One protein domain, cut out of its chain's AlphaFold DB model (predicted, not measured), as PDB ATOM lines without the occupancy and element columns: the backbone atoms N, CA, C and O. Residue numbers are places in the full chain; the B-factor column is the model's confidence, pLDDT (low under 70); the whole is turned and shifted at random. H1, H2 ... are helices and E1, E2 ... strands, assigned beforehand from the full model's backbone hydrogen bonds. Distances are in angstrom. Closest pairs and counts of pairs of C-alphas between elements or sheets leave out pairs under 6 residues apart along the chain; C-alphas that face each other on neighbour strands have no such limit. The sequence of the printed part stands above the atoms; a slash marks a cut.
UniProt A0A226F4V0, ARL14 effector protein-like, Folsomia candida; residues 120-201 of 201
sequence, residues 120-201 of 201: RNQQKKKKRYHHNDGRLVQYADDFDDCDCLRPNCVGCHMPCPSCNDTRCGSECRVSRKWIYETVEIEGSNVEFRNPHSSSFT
ATOM      1  N   ARG A 120     235.459 153.676 122.148       83.94
ATOM      2  CA  ARG A 120     235.006 154.983 122.643       83.94
ATOM      3  C   ARG A 120     233.539 155.262 122.305       83.94
ATOM      4  O   ARG A 120     232.781 155.661 123.190       83.94
ATOM      5  N   ASN A 121     233.116 155.056 121.054       83.75
ATOM      6  CA  ASN A 121     231.715 155.258 120.674       83.75
ATOM      7  C   ASN A 121     230.794 154.190 121.272       83.75
ATOM      8  O   ASN A 121     229.687 154.524 121.689       83.75
ATOM      9  N   GLN A 122     231.253 152.944 121.412       80.56
ATOM     10  CA  GLN A 122     230.502 151.900 122.112       80.56
ATOM     11  C   GLN A 122     230.286 152.250 123.591       80.56
ATOM     12  O   GLN A 122     229.167 152.163 124.086       80.56
ATOM     13  N   GLN A 123     231.321 152.717 124.294       78.12
ATOM     14  CA  GLN A 123     231.193 153.190 125.676       78.12
ATOM     15  C   GLN A 123     230.248 154.391 125.785       78.12
ATOM     16  O   GLN A 123     229.466 154.472 126.729       78.12
ATOM     17  N   LYS A 124     230.274 155.314 124.815       78.62
ATOM     18  CA  LYS A 124     229.339 156.447 124.773       78.62
ATOM     19  C   LYS A 124     227.889 155.987 124.585       78.62
ATOM     20  O   LYS A 124     227.010 156.538 125.239       78.62
ATOM     21  N   LYS A 125     227.645 154.976 123.740       70.50
ATOM     22  CA  LYS A 125     226.317 154.369 123.530       70.50
ATOM     23  C   LYS A 125     225.810 153.655 124.790       70.50
ATOM     24  O   LYS A 125     224.679 153.895 125.185       70.50
ATOM     25  N   LYS A 126     226.661 152.879 125.475       67.75
ATOM     26  CA  LYS A 126     226.316 152.169 126.727       67.75
ATOM     27  C   LYS A 126     225.930 153.088 127.895       67.75
ATOM     28  O   LYS A 126     225.280 152.638 128.823       67.75
ATOM     29  N   LYS A 127     226.333 154.363 127.864       68.06
ATOM     30  CA  LYS A 127     225.990 155.372 128.887       68.06
ATOM     31  C   LYS A 127     224.688 156.131 128.598       68.06
ATOM     32  O   LYS A 127     224.397 157.110 129.285       68.06
ATOM     33  N   ARG A 128     223.956 155.783 127.535       69.56
ATOM     34  CA  ARG A 128     222.675 156.418 127.211       69.56
ATOM     35  C   ARG A 128     221.542 155.654 127.877       69.56
ATOM     36  O   ARG A 128     221.501 154.435 127.789       69.56
ATOM     37  N   TYR A 129     220.633 156.400 128.494       71.38
ATOM     38  CA  TYR A 129     219.405 155.856 129.068       71.38
ATOM     39  C   TYR A 129     218.301 155.770 128.021       71.38
ATOM     40  O   TYR A 129     217.544 154.813 128.052       71.38
ATOM     41  N   HIS A 130     218.269 156.707 127.063       72.38
ATOM     42  CA  HIS A 130     217.244 156.785 126.021       72.38
ATOM     43  C   HIS A 130     217.828 156.658 124.599       72.38
ATOM     44  O   HIS A 130     218.936 157.129 124.307       72.38
ATOM     45  N   HIS A 131     217.087 155.987 123.723       73.00
ATOM     46  CA  HIS A 131     217.238 155.955 122.277       73.00
ATOM     47  C   HIS A 131     216.906 157.335 121.680       73.00
ATOM     48  O   HIS A 131     216.394 158.230 122.353       73.00
ATOM     49  N   ASN A 132     217.222 157.536 120.396       71.62
ATOM     50  CA  ASN A 132     216.990 158.826 119.730       71.62
ATOM     51  C   ASN A 132     215.493 159.158 119.545       71.62
ATOM     52  O   ASN A 132     215.166 160.306 119.274       71.62
ATOM     53  N   ASP A 133     214.616 158.166 119.681       69.50
ATOM     54  CA  ASP A 133     213.153 158.275 119.666       69.50
ATOM     55  C   ASP A 133     212.549 158.439 121.077       69.50
ATOM     56  O   ASP A 133     211.339 158.579 121.212       69.50
ATOM     57  N   GLY A 134     213.382 158.457 122.127       69.06
ATOM     58  CA  GLY A 134     212.962 158.675 123.514       69.06
ATOM     59  C   GLY A 134     212.637 157.403 124.299       69.06
ATOM     60  O   GLY A 134     212.275 157.514 125.467       69.06
ATOM     61  N   ARG A 135     212.796 156.217 123.696       72.44
ATOM     62  CA  ARG A 135     212.616 154.910 124.358       72.44
ATOM     63  C   ARG A 135     213.802 154.549 125.240       72.44
ATOM     64  O   ARG A 135     214.921 154.934 124.928       72.44
ATOM     65  N   LEU A 136     213.625 153.743 126.285       70.25
ATOM     66  CA  LEU A 136     214.743 153.324 127.140       70.25
ATOM     67  C   LEU A 136     215.678 152.316 126.446       70.25
ATOM     68  O   LEU A 136     215.230 151.309 125.916       70.25
ATOM     69  N   VAL A 137     216.996 152.540 126.512       68.69
ATOM     70  CA  VAL A 137     218.034 151.742 125.813       68.69
ATOM     71  C   VAL A 137     218.106 150.286 126.278       68.69
ATOM     72  O   VAL A 137     218.544 149.422 125.521       68.69
ATOM     73  N   GLN A 138     217.702 149.996 127.516       60.28
ATOM     74  CA  GLN A 138     217.676 148.622 128.031       60.28
ATOM     75  C   GLN A 138     216.560 147.772 127.415       60.28
ATOM     76  O   GLN A 138     216.680 146.549 127.404       60.28
ATOM     77  N   TYR A 139     215.520 148.399 126.869       58.72
ATOM     78  CA  TYR A 139     214.345 147.717 126.349       58.72
ATOM     79  C   TYR A 139     214.162 148.123 124.888       58.72
ATOM     80  O   TYR A 139     213.415 149.039 124.557       58.72
ATOM     81  N   ALA A 140     214.902 147.444 124.009       52.66
ATOM     82  CA  ALA A 140     214.746 147.590 122.561       52.66
ATOM     83  C   ALA A 140     213.340 147.171 122.079       52.66
ATOM     84  O   ALA A 140     212.911 147.613 121.013       52.66
ATOM     85  N   ASP A 141     212.622 146.390 122.892       51.28
ATOM     86  CA  ASP A 141     211.261 145.931 122.641       51.28
ATOM     87  C   ASP A 141     210.265 146.755 123.489       51.28
ATOM     88  O   ASP A 141     210.115 146.549 124.690       51.28
ATOM     89  N   ASP A 142     209.632 147.735 122.844       54.47
ATOM     90  CA  ASP A 142     208.299 148.305 123.121       54.47
ATOM     91  C   ASP A 142     207.937 148.917 124.492       54.47
ATOM     92  O   ASP A 142     206.786 149.317 124.679       54.47
ATOM     93  N   PHE A 143     208.874 149.108 125.422       66.25
ATOM     94  CA  PHE A 143     208.581 149.814 126.682       66.25
ATOM     95  C   PHE A 143     208.888 151.314 126.583       66.25
ATOM     96  O   PHE A 143     210.008 151.773 126.812       66.25
ATOM     97  N   ASP A 144     207.861 152.089 126.227       72.38
ATOM     98  CA  ASP A 144     207.916 153.548 126.085       72.38
ATOM     99  C   ASP A 144     206.893 154.244 126.994       72.38
ATOM    100  O   ASP A 144     206.020 154.997 126.545       72.38
ATOM    101  N   ASP A 145     206.991 153.952 128.293       78.88
ATOM    102  CA  ASP A 145     206.137 154.561 129.304       78.88
ATOM    103  C   ASP A 145     206.434 156.055 129.444       78.88
ATOM    104  O   ASP A 145     207.578 156.512 129.541       78.88
ATOM    105  N   CYS A 146     205.361 156.838 129.443       86.75
ATOM    106  CA  CYS A 146     205.421 158.274 129.638       86.75
ATOM    107  C   CYS A 146     205.879 158.612 131.064       86.75
ATOM    108  O   CYS A 146     205.590 157.885 132.010       86.75
ATOM    109  N   ASP A 147     206.513 159.765 131.244       88.12
ATOM    110  CA  ASP A 147     207.084 160.188 132.528       88.12
ATOM    111  C   ASP A 147     206.066 160.362 133.643       88.12
ATOM    112  O   ASP A 147     206.425 160.306 134.810       88.12
ATOM    113  N   CYS A 148     204.796 160.571 133.298       88.81
ATOM    114  CA  CYS A 148     203.726 160.610 134.285       88.81
ATOM    115  C   CYS A 148     203.355 159.217 134.824       88.81
ATOM    116  O   CYS A 148     202.448 159.133 135.646       88.81
ATOM    117  N   LEU A 149     203.976 158.140 134.319       88.69
ATOM    118  CA  LEU A 149     203.805 156.738 134.731       88.69
ATOM    119  C   LEU A 149     202.349 156.239 134.716       88.69
ATOM    120  O   LEU A 149     202.002 155.235 135.337       88.69
ATOM    121  N   ARG A 150     201.477 156.939 133.983       86.06
ATOM    122  CA  ARG A 150     200.078 156.552 133.802       86.06
ATOM    123  C   ARG A 150     199.970 155.567 132.643       86.06
ATOM    124  O   ARG A 150     200.525 155.852 131.576       86.06
ATOM    125  N   PRO A 151     199.202 154.478 132.801       81.75
ATOM    126  CA  PRO A 151     198.969 153.543 131.712       81.75
ATOM    127  C   PRO A 151     198.283 154.254 130.541       81.75
ATOM    128  O   PRO A 151     197.421 155.113 130.743       81.75
ATOM    129  N   ASN A 152     198.657 153.881 129.315       82.12
ATOM    130  CA  ASN A 152     198.063 154.385 128.070       82.12
ATOM    131  C   ASN A 152     198.116 155.916 127.917       82.12
ATOM    132  O   ASN A 152     197.219 156.526 127.332       82.12
ATOM    133  N   CYS A 153     199.155 156.560 128.448       86.19
ATOM    134  CA  CYS A 153     199.333 157.993 128.271       86.19
ATOM    135  C   CYS A 153     199.605 158.326 126.796       86.19
ATOM    136  O   CYS A 153     200.661 157.999 126.258       86.19
ATOM    137  N   VAL A 154     198.669 159.037 126.167       84.25
ATOM    138  CA  VAL A 154     198.783 159.527 124.779       84.25
ATOM    139  C   VAL A 154     199.724 160.733 124.628       84.25
ATOM    140  O   VAL A 154     199.934 161.220 123.521       84.25
ATOM    141  N   GLY A 155     200.276 161.224 125.739       86.88
ATOM    142  CA  GLY A 155     200.979 162.502 125.832       86.88
ATOM    143  C   GLY A 155     200.124 163.554 126.533       86.88
ATOM    144  O   GLY A 155     198.909 163.606 126.352       86.88
ATOM    145  N   CYS A 156     200.747 164.353 127.398       81.88
ATOM    146  CA  CYS A 156     200.053 165.350 128.219       81.88
ATOM    147  C   CYS A 156     200.657 166.757 128.137       81.88
ATOM    148  O   CYS A 156     200.133 167.679 128.757       81.88
ATOM    149  N   HIS A 157     201.734 166.930 127.367       82.62
ATOM    150  CA  HIS A 157     202.408 168.209 127.173       82.62
ATOM    151  C   HIS A 157     202.277 168.696 125.731       82.62
ATOM    152  O   HIS A 157     201.917 167.954 124.815       82.62
ATOM    153  N   MET A 158     202.619 169.970 125.543       86.19
ATOM    154  CA  MET A 158     202.892 170.514 124.218       86.19
ATOM    155  C   MET A 158     204.045 169.742 123.557       86.19
ATOM    156  O   MET A 158     204.954 169.297 124.265       86.19
ATOM    157  N   PRO A 159     204.032 169.579 122.219       90.19
ATOM    158  CA  PRO A 159     205.072 168.844 121.512       90.19
ATOM    159  C   PRO A 159     206.448 169.444 121.803       90.19
ATOM    160  O   PRO A 159     206.656 170.654 121.695       90.19
ATOM    161  N   CYS A 160     207.393 168.584 122.173       88.56
ATOM    162  CA  CYS A 160     208.747 168.981 122.516       88.56
ATOM    163  C   CYS A 160     209.419 169.684 121.321       88.56
ATOM    164  O   CYS A 160     209.441 169.117 120.229       88.56
ATOM    165  N   PRO A 161     210.049 170.860 121.490       87.31
ATOM    166  CA  PRO A 161     210.711 171.555 120.382       87.31
ATOM    167  C   PRO A 161     211.939 170.809 119.831       87.31
ATOM    168  O   PRO A 161     212.388 171.107 118.728       87.31
ATOM    169  N   SER A 162     212.493 169.851 120.583       88.12
ATOM    170  CA  SER A 162     213.707 169.115 120.201       88.12
ATOM    171  C   SER A 162     213.432 167.795 119.477       88.12
ATOM    172  O   SER A 162     214.223 167.400 118.626       88.12
ATOM    173  N   CYS A 163     212.365 167.079 119.847       86.31
ATOM    174  CA  CYS A 163     212.043 165.756 119.292       86.31
ATOM    175  C   CYS A 163     210.577 165.585 118.867       86.31
ATOM    176  O   CYS A 163     210.209 164.507 118.413       86.31
ATOM    177  N   ASN A 164     209.746 166.620 119.024       88.12
ATOM    178  CA  ASN A 164     208.321 166.652 118.679       88.12
ATOM    179  C   ASN A 164     207.430 165.622 119.401       88.12
ATOM    180  O   ASN A 164     206.252 165.512 119.069       88.12
ATOM    181  N   ASP A 165     207.948 164.919 120.412       85.88
ATOM    182  CA  ASP A 165     207.159 164.036 121.278       85.88
ATOM    183  C   ASP A 165     206.258 164.866 122.217       85.88
ATOM    184  O   ASP A 165     206.665 165.923 122.702       85.88
ATOM    185  N   THR A 166     205.033 164.406 122.467       90.12
ATOM    186  CA  THR A 166     204.029 165.039 123.350       90.12
ATOM    187  C   THR A 166     203.993 164.422 124.748       90.12
ATOM    188  O   THR A 166     203.191 164.812 125.609       90.12
ATOM    189  N   ARG A 167     204.841 163.423 124.999       87.94
ATOM    190  CA  ARG A 167     204.973 162.807 126.314       87.94
ATOM    191  C   ARG A 167     205.474 163.791 127.354       87.94
ATOM    192  O   ARG A 167     206.188 164.748 127.074       87.94
ATOM    193  N   CYS A 168     205.031 163.531 128.573       86.06
ATOM    194  CA  CYS A 168     205.280 164.383 129.711       86.06
ATOM    195  C   CYS A 168     206.774 164.379 130.056       86.06
ATOM    196  O   CYS A 168     207.458 163.392 129.792       86.06
ATOM    197  N   GLY A 169     207.261 165.490 130.602       84.25
ATOM    198  CA  GLY A 169     208.661 165.669 130.976       84.25
ATOM    199  C   GLY A 169     209.023 167.148 131.103       84.25
ATOM    200  O   GLY A 169     208.563 167.978 130.320       84.25
ATOM    201  N   SER A 170     209.844 167.485 132.099       83.94
ATOM    202  CA  SER A 170     210.431 168.827 132.247       83.94
ATOM    203  C   SER A 170     211.540 169.089 131.225       83.94
ATOM    204  O   SER A 170     211.759 170.221 130.799       83.94
ATOM    205  N   GLU A 171     212.220 168.022 130.810       87.50
ATOM    206  CA  GLU A 171     213.277 168.017 129.810       87.50
ATOM    207  C   GLU A 171     212.919 167.057 128.671       87.50
ATOM    208  O   GLU A 171     212.135 166.121 128.839       87.50
ATOM    209  N   CYS A 172     213.541 167.247 127.506       88.00
ATOM    210  CA  CYS A 172     213.378 166.330 126.382       88.00
ATOM    211  C   CYS A 172     213.810 164.902 126.769       88.00
ATOM    212  O   CYS A 172     214.962 164.668 127.161       88.00
ATOM    213  N   ARG A 173     212.898 163.934 126.593       84.12
ATOM    214  CA  ARG A 173     213.117 162.511 126.922       84.12
ATOM    215  C   ARG A 173     214.344 161.929 126.209       84.12
ATOM    216  O   ARG A 173     215.072 161.144 126.799       84.12
ATOM    217  N   VAL A 174     214.643 162.389 124.990       82.44
ATOM    218  CA  VAL A 174     215.785 161.923 124.179       82.44
ATOM    219  C   VAL A 174     217.146 162.362 124.741       82.44
ATOM    220  O   VAL A 174     218.150 161.665 124.576       82.44
ATOM    221  N   SER A 175     217.230 163.539 125.370       79.62
ATOM    222  CA  SER A 175     218.520 164.140 125.745       79.62
ATOM    223  C   SER A 175     218.966 163.845 127.174       79.62
ATOM    224  O   SER A 175     220.150 164.006 127.485       79.62
ATOM    225  N   ARG A 176     218.049 163.427 128.046       84.12
ATOM    226  CA  ARG A 176     218.345 163.217 129.467       84.12
ATOM    227  C   ARG A 176     218.975 161.850 129.754       84.12
ATOM    228  O   ARG A 176     218.954 160.931 128.937       84.12
ATOM    229  N   LYS A 177     219.568 161.724 130.941       82.56
ATOM    230  CA  LYS A 177     220.284 160.517 131.407       82.56
ATOM    231  C   LYS A 177     219.710 159.960 132.709       82.56
ATOM    232  O   LYS A 177     220.429 159.370 133.501       82.56
ATOM    233  N   TRP A 178     218.444 160.229 132.960       84.19
ATOM    234  CA  TRP A 178     217.755 159.819 134.168       84.19
ATOM    235  C   TRP A 178     216.332 159.393 133.803       84.19
ATOM    236  O   TRP A 178     215.853 159.651 132.689       84.19
ATOM    237  N   ILE A 179     215.694 158.699 134.736       84.19
ATOM    238  CA  ILE A 179     214.307 158.244 134.662       84.19
ATOM    239  C   ILE A 179     213.608 158.614 135.963       84.19
ATOM    240  O   ILE A 179     214.257 158.697 137.005       84.19
ATOM    241  N   TYR A 180     212.300 158.837 135.906       87.56
ATOM    242  CA  TYR A 180     211.508 158.945 137.125       87.56
ATOM    243  C   TYR A 180     211.418 157.574 137.786       87.56
ATOM    244  O   TYR A 180     211.149 156.581 137.111       87.56
ATOM    245  N   GLU A 181     211.650 157.525 139.091       88.94
ATOM    246  CA  GLU A 181     211.405 156.328 139.896       88.94
ATOM    247  C   GLU A 181     209.957 156.293 140.387       88.94
ATOM    248  O   GLU A 181     209.287 155.271 140.266       88.94
ATOM    249  N   THR A 182     209.460 157.437 140.850       91.19
ATOM    250  CA  THR A 182     208.113 157.596 141.386       91.19
ATOM    251  C   THR A 182     207.544 158.955 140.983       91.19
ATOM    252  O   THR A 182     208.279 159.941 140.917       91.19
ATOM    253  N   VAL A 183     206.235 159.009 140.740       91.19
ATOM    254  CA  VAL A 183     205.452 160.236 140.561       91.19
ATOM    255  C   VAL A 183     204.315 160.251 141.577       91.19
ATOM    256  O   VAL A 183     203.489 159.341 141.602       91.19
ATOM    257  N   GLU A 184     204.260 161.302 142.387       92.25
ATOM    258  CA  GLU A 184     203.187 161.557 143.350       92.25
ATOM    259  C   GLU A 184     202.319 162.716 142.848       92.25
ATOM    260  O   GLU A 184     202.830 163.698 142.306       92.25
ATOM    261  N   ILE A 185     200.997 162.593 142.983       89.44
ATOM    262  CA  ILE A 185     200.061 163.650 142.589       89.44
ATOM    263  C   ILE A 185     199.695 164.478 143.820       89.44
ATOM    264  O   ILE A 185     198.995 163.994 144.709       89.44
ATOM    265  N   GLU A 186     200.096 165.750 143.822       91.06
ATOM    266  CA  GLU A 186     199.779 166.698 144.894       91.06
ATOM    267  C   GLU A 186     198.276 166.737 145.212       91.06
ATOM    268  O   GLU A 186     197.423 166.815 144.326       91.06
ATOM    269  N   GLY A 187     197.940 166.676 146.502       90.25
ATOM    270  CA  GLY A 187     196.549 166.681 146.967       90.25
ATOM    271  C   GLY A 187     195.819 165.342 146.816       90.25
ATOM    272  O   GLY A 187     194.636 165.255 147.145       90.25
ATOM    273  N   SER A 188     196.504 164.287 146.372       88.19
ATOM    274  CA  SER A 188     195.981 162.923 146.356       88.19
ATOM    275  C   SER A 188     196.997 161.945 146.949       88.19
ATOM    276  O   SER A 188     198.193 162.094 146.750       88.19
ATOM    277  N   ASN A 189     196.535 160.898 147.635       89.44
ATOM    278  CA  ASN A 189     197.417 159.832 148.141       89.44
ATOM    279  C   ASN A 189     197.761 158.808 147.038       89.44
ATOM    280  O   ASN A 189     197.782 157.604 147.291       89.44
ATOM    281  N   VAL A 190     197.918 159.267 145.791       91.06
ATOM    282  CA  VAL A 190     198.162 158.415 144.621       91.06
ATOM    283  C   VAL A 190     199.625 158.530 144.215       91.06
ATOM    284  O   VAL A 190     200.103 159.605 143.851       91.06
ATOM    285  N   GLU A 191     200.306 157.388 144.232       92.31
ATOM    286  CA  GLU A 191     201.707 157.229 143.856       92.31
ATOM    287  C   GLU A 191     201.805 156.274 142.655       92.31
ATOM    288  O   GLU A 191     201.293 155.152 142.698       92.31
ATOM    289  N   PHE A 192     202.480 156.697 141.586       91.12
ATOM    290  CA  PHE A 192     202.840 155.839 140.459       91.12
ATOM    291  C   PHE A 192     204.324 155.508 140.534       91.12
ATOM    292  O   PHE A 192     205.157 156.409 140.567       91.12
ATOM    293  N   ARG A 193     204.661 154.218 140.532       90.69
ATOM    294  CA  ARG A 193     206.051 153.751 140.524       90.69
ATOM    295  C   ARG A 193     206.443 153.253 139.154       90.69
ATOM    296  O   ARG A 193     205.669 152.566 138.492       90.69
ATOM    297  N   ASN A 194     207.662 153.578 138.760       88.00
ATOM    298  CA  ASN A 194     208.237 153.095 137.528       88.00
ATOM    299  C   ASN A 194     208.608 151.616 137.711       88.00
ATOM    300  O   ASN A 194     209.471 151.311 138.537       88.00
ATOM    301  N   PRO A 195     208.009 150.693 136.942       82.69
ATOM    302  CA  PRO A 195     208.329 149.271 137.044       82.69
ATOM    303  C   PRO A 195     209.788 148.946 136.675       82.69
ATOM    304  O   PRO A 195     210.261 147.849 136.967       82.69
ATOM    305  N   HIS A 196     210.517 149.891 136.072       76.94
ATOM    306  CA  HIS A 196     211.870 149.701 135.553       76.94
ATOM    307  C   HIS A 196     212.970 150.416 136.349       76.94
ATOM    308  O   HIS A 196     214.134 150.347 135.951       76.94
ATOM    309  N   SER A 197     212.661 151.091 137.465       77.00
ATOM    310  CA  SER A 197     213.682 151.837 138.224       77.00
ATOM    311  C   SER A 197     214.823 150.949 138.743       77.00
ATOM    312  O   SER A 197     215.977 151.372 138.761       77.00
ATOM    313  N   SER A 198     214.531 149.688 139.065       71.12
ATOM    314  CA  SER A 198     215.487 148.706 139.600       71.12
ATOM    315  C   SER A 198     216.489 148.150 138.585       71.12
ATOM    316  O   SER A 198     217.447 147.491 138.974       71.12
ATOM    317  N   SER A 199     216.291 148.386 137.284       65.38
ATOM    318  CA  SER A 199     217.148 147.804 136.235       65.38
ATOM    319  C   SER A 199     218.397 148.643 135.933       65.38
ATOM    320  O   SER A 199     219.267 148.214 135.173       65.38
ATOM    321  N   PHE A 200     218.508 149.834 136.533       60.00
ATOM    322  CA  PHE A 200     219.586 150.796 136.277       60.00
ATOM    323  C   PHE A 200     220.551 151.011 137.459       60.00
ATOM    324  O   PHE A 200     221.497 151.789 137.310       60.00
ATOM    325  N   THR A 201     220.326 150.346 138.597       53.28
ATOM    326  CA  THR A 201     221.256 150.253 139.743       53.28
ATOM    327  C   THR A 201     222.266 149.134 139.555       53.28
ATOM    328  O   THR A 201     223.470 149.394 139.771       53.28
TER     329      THR A 201
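Overview. This is residues 120 to 201 of the 201 residues of the protein "ARL14 effector protein-like" of Folsomia candida (UniProt A0A226F4V0). This domain has little regular structure: residues 127 to 181 form a looping body with no named element, short helix H1 lies at one end of the long axis, and the small two-stranded hairpin E1 and E2 lies toward the other. The printed part has 82 residues, in the order H1, E1, E2, with antiparallel strands; the class is mixed, with 13 residues in named elements. It is compact, with a radius of gyration of the C-alphas of 13.4 A, yet elongated, spanning 47 by 30 by 21 A.

Along the chain. H1, residues 120 to 126, is 10.0 A long and begins at C-alpha 120 (235.006, 154.983, 122.643). E1, residues 182 to 184, measures 6.6 A. E2, residues 191 to 193, measures 6.5 A and ends at C-alpha 193 (206.051, 153.751, 140.524).

Arrangement. E1 and E2 form an antiparallel hairpin at 166 degrees; N 183 and O 192 are within hydrogen-bond range at 2.8 A. H1 and E2 are apart. In H1 every O i to N i+4 pair is within hydrogen-bond range.

Size, cuts and confidence. The farthest C-alphas, of Arg 120 and Gly 187, are 47.0 A apart. The printed part has no cut. The link H1 to E1 is long, at 55 residues. Model pLDDT is under 70 at residues 126 to 128, 133 to 134, 137 to 143 and 199 to 201.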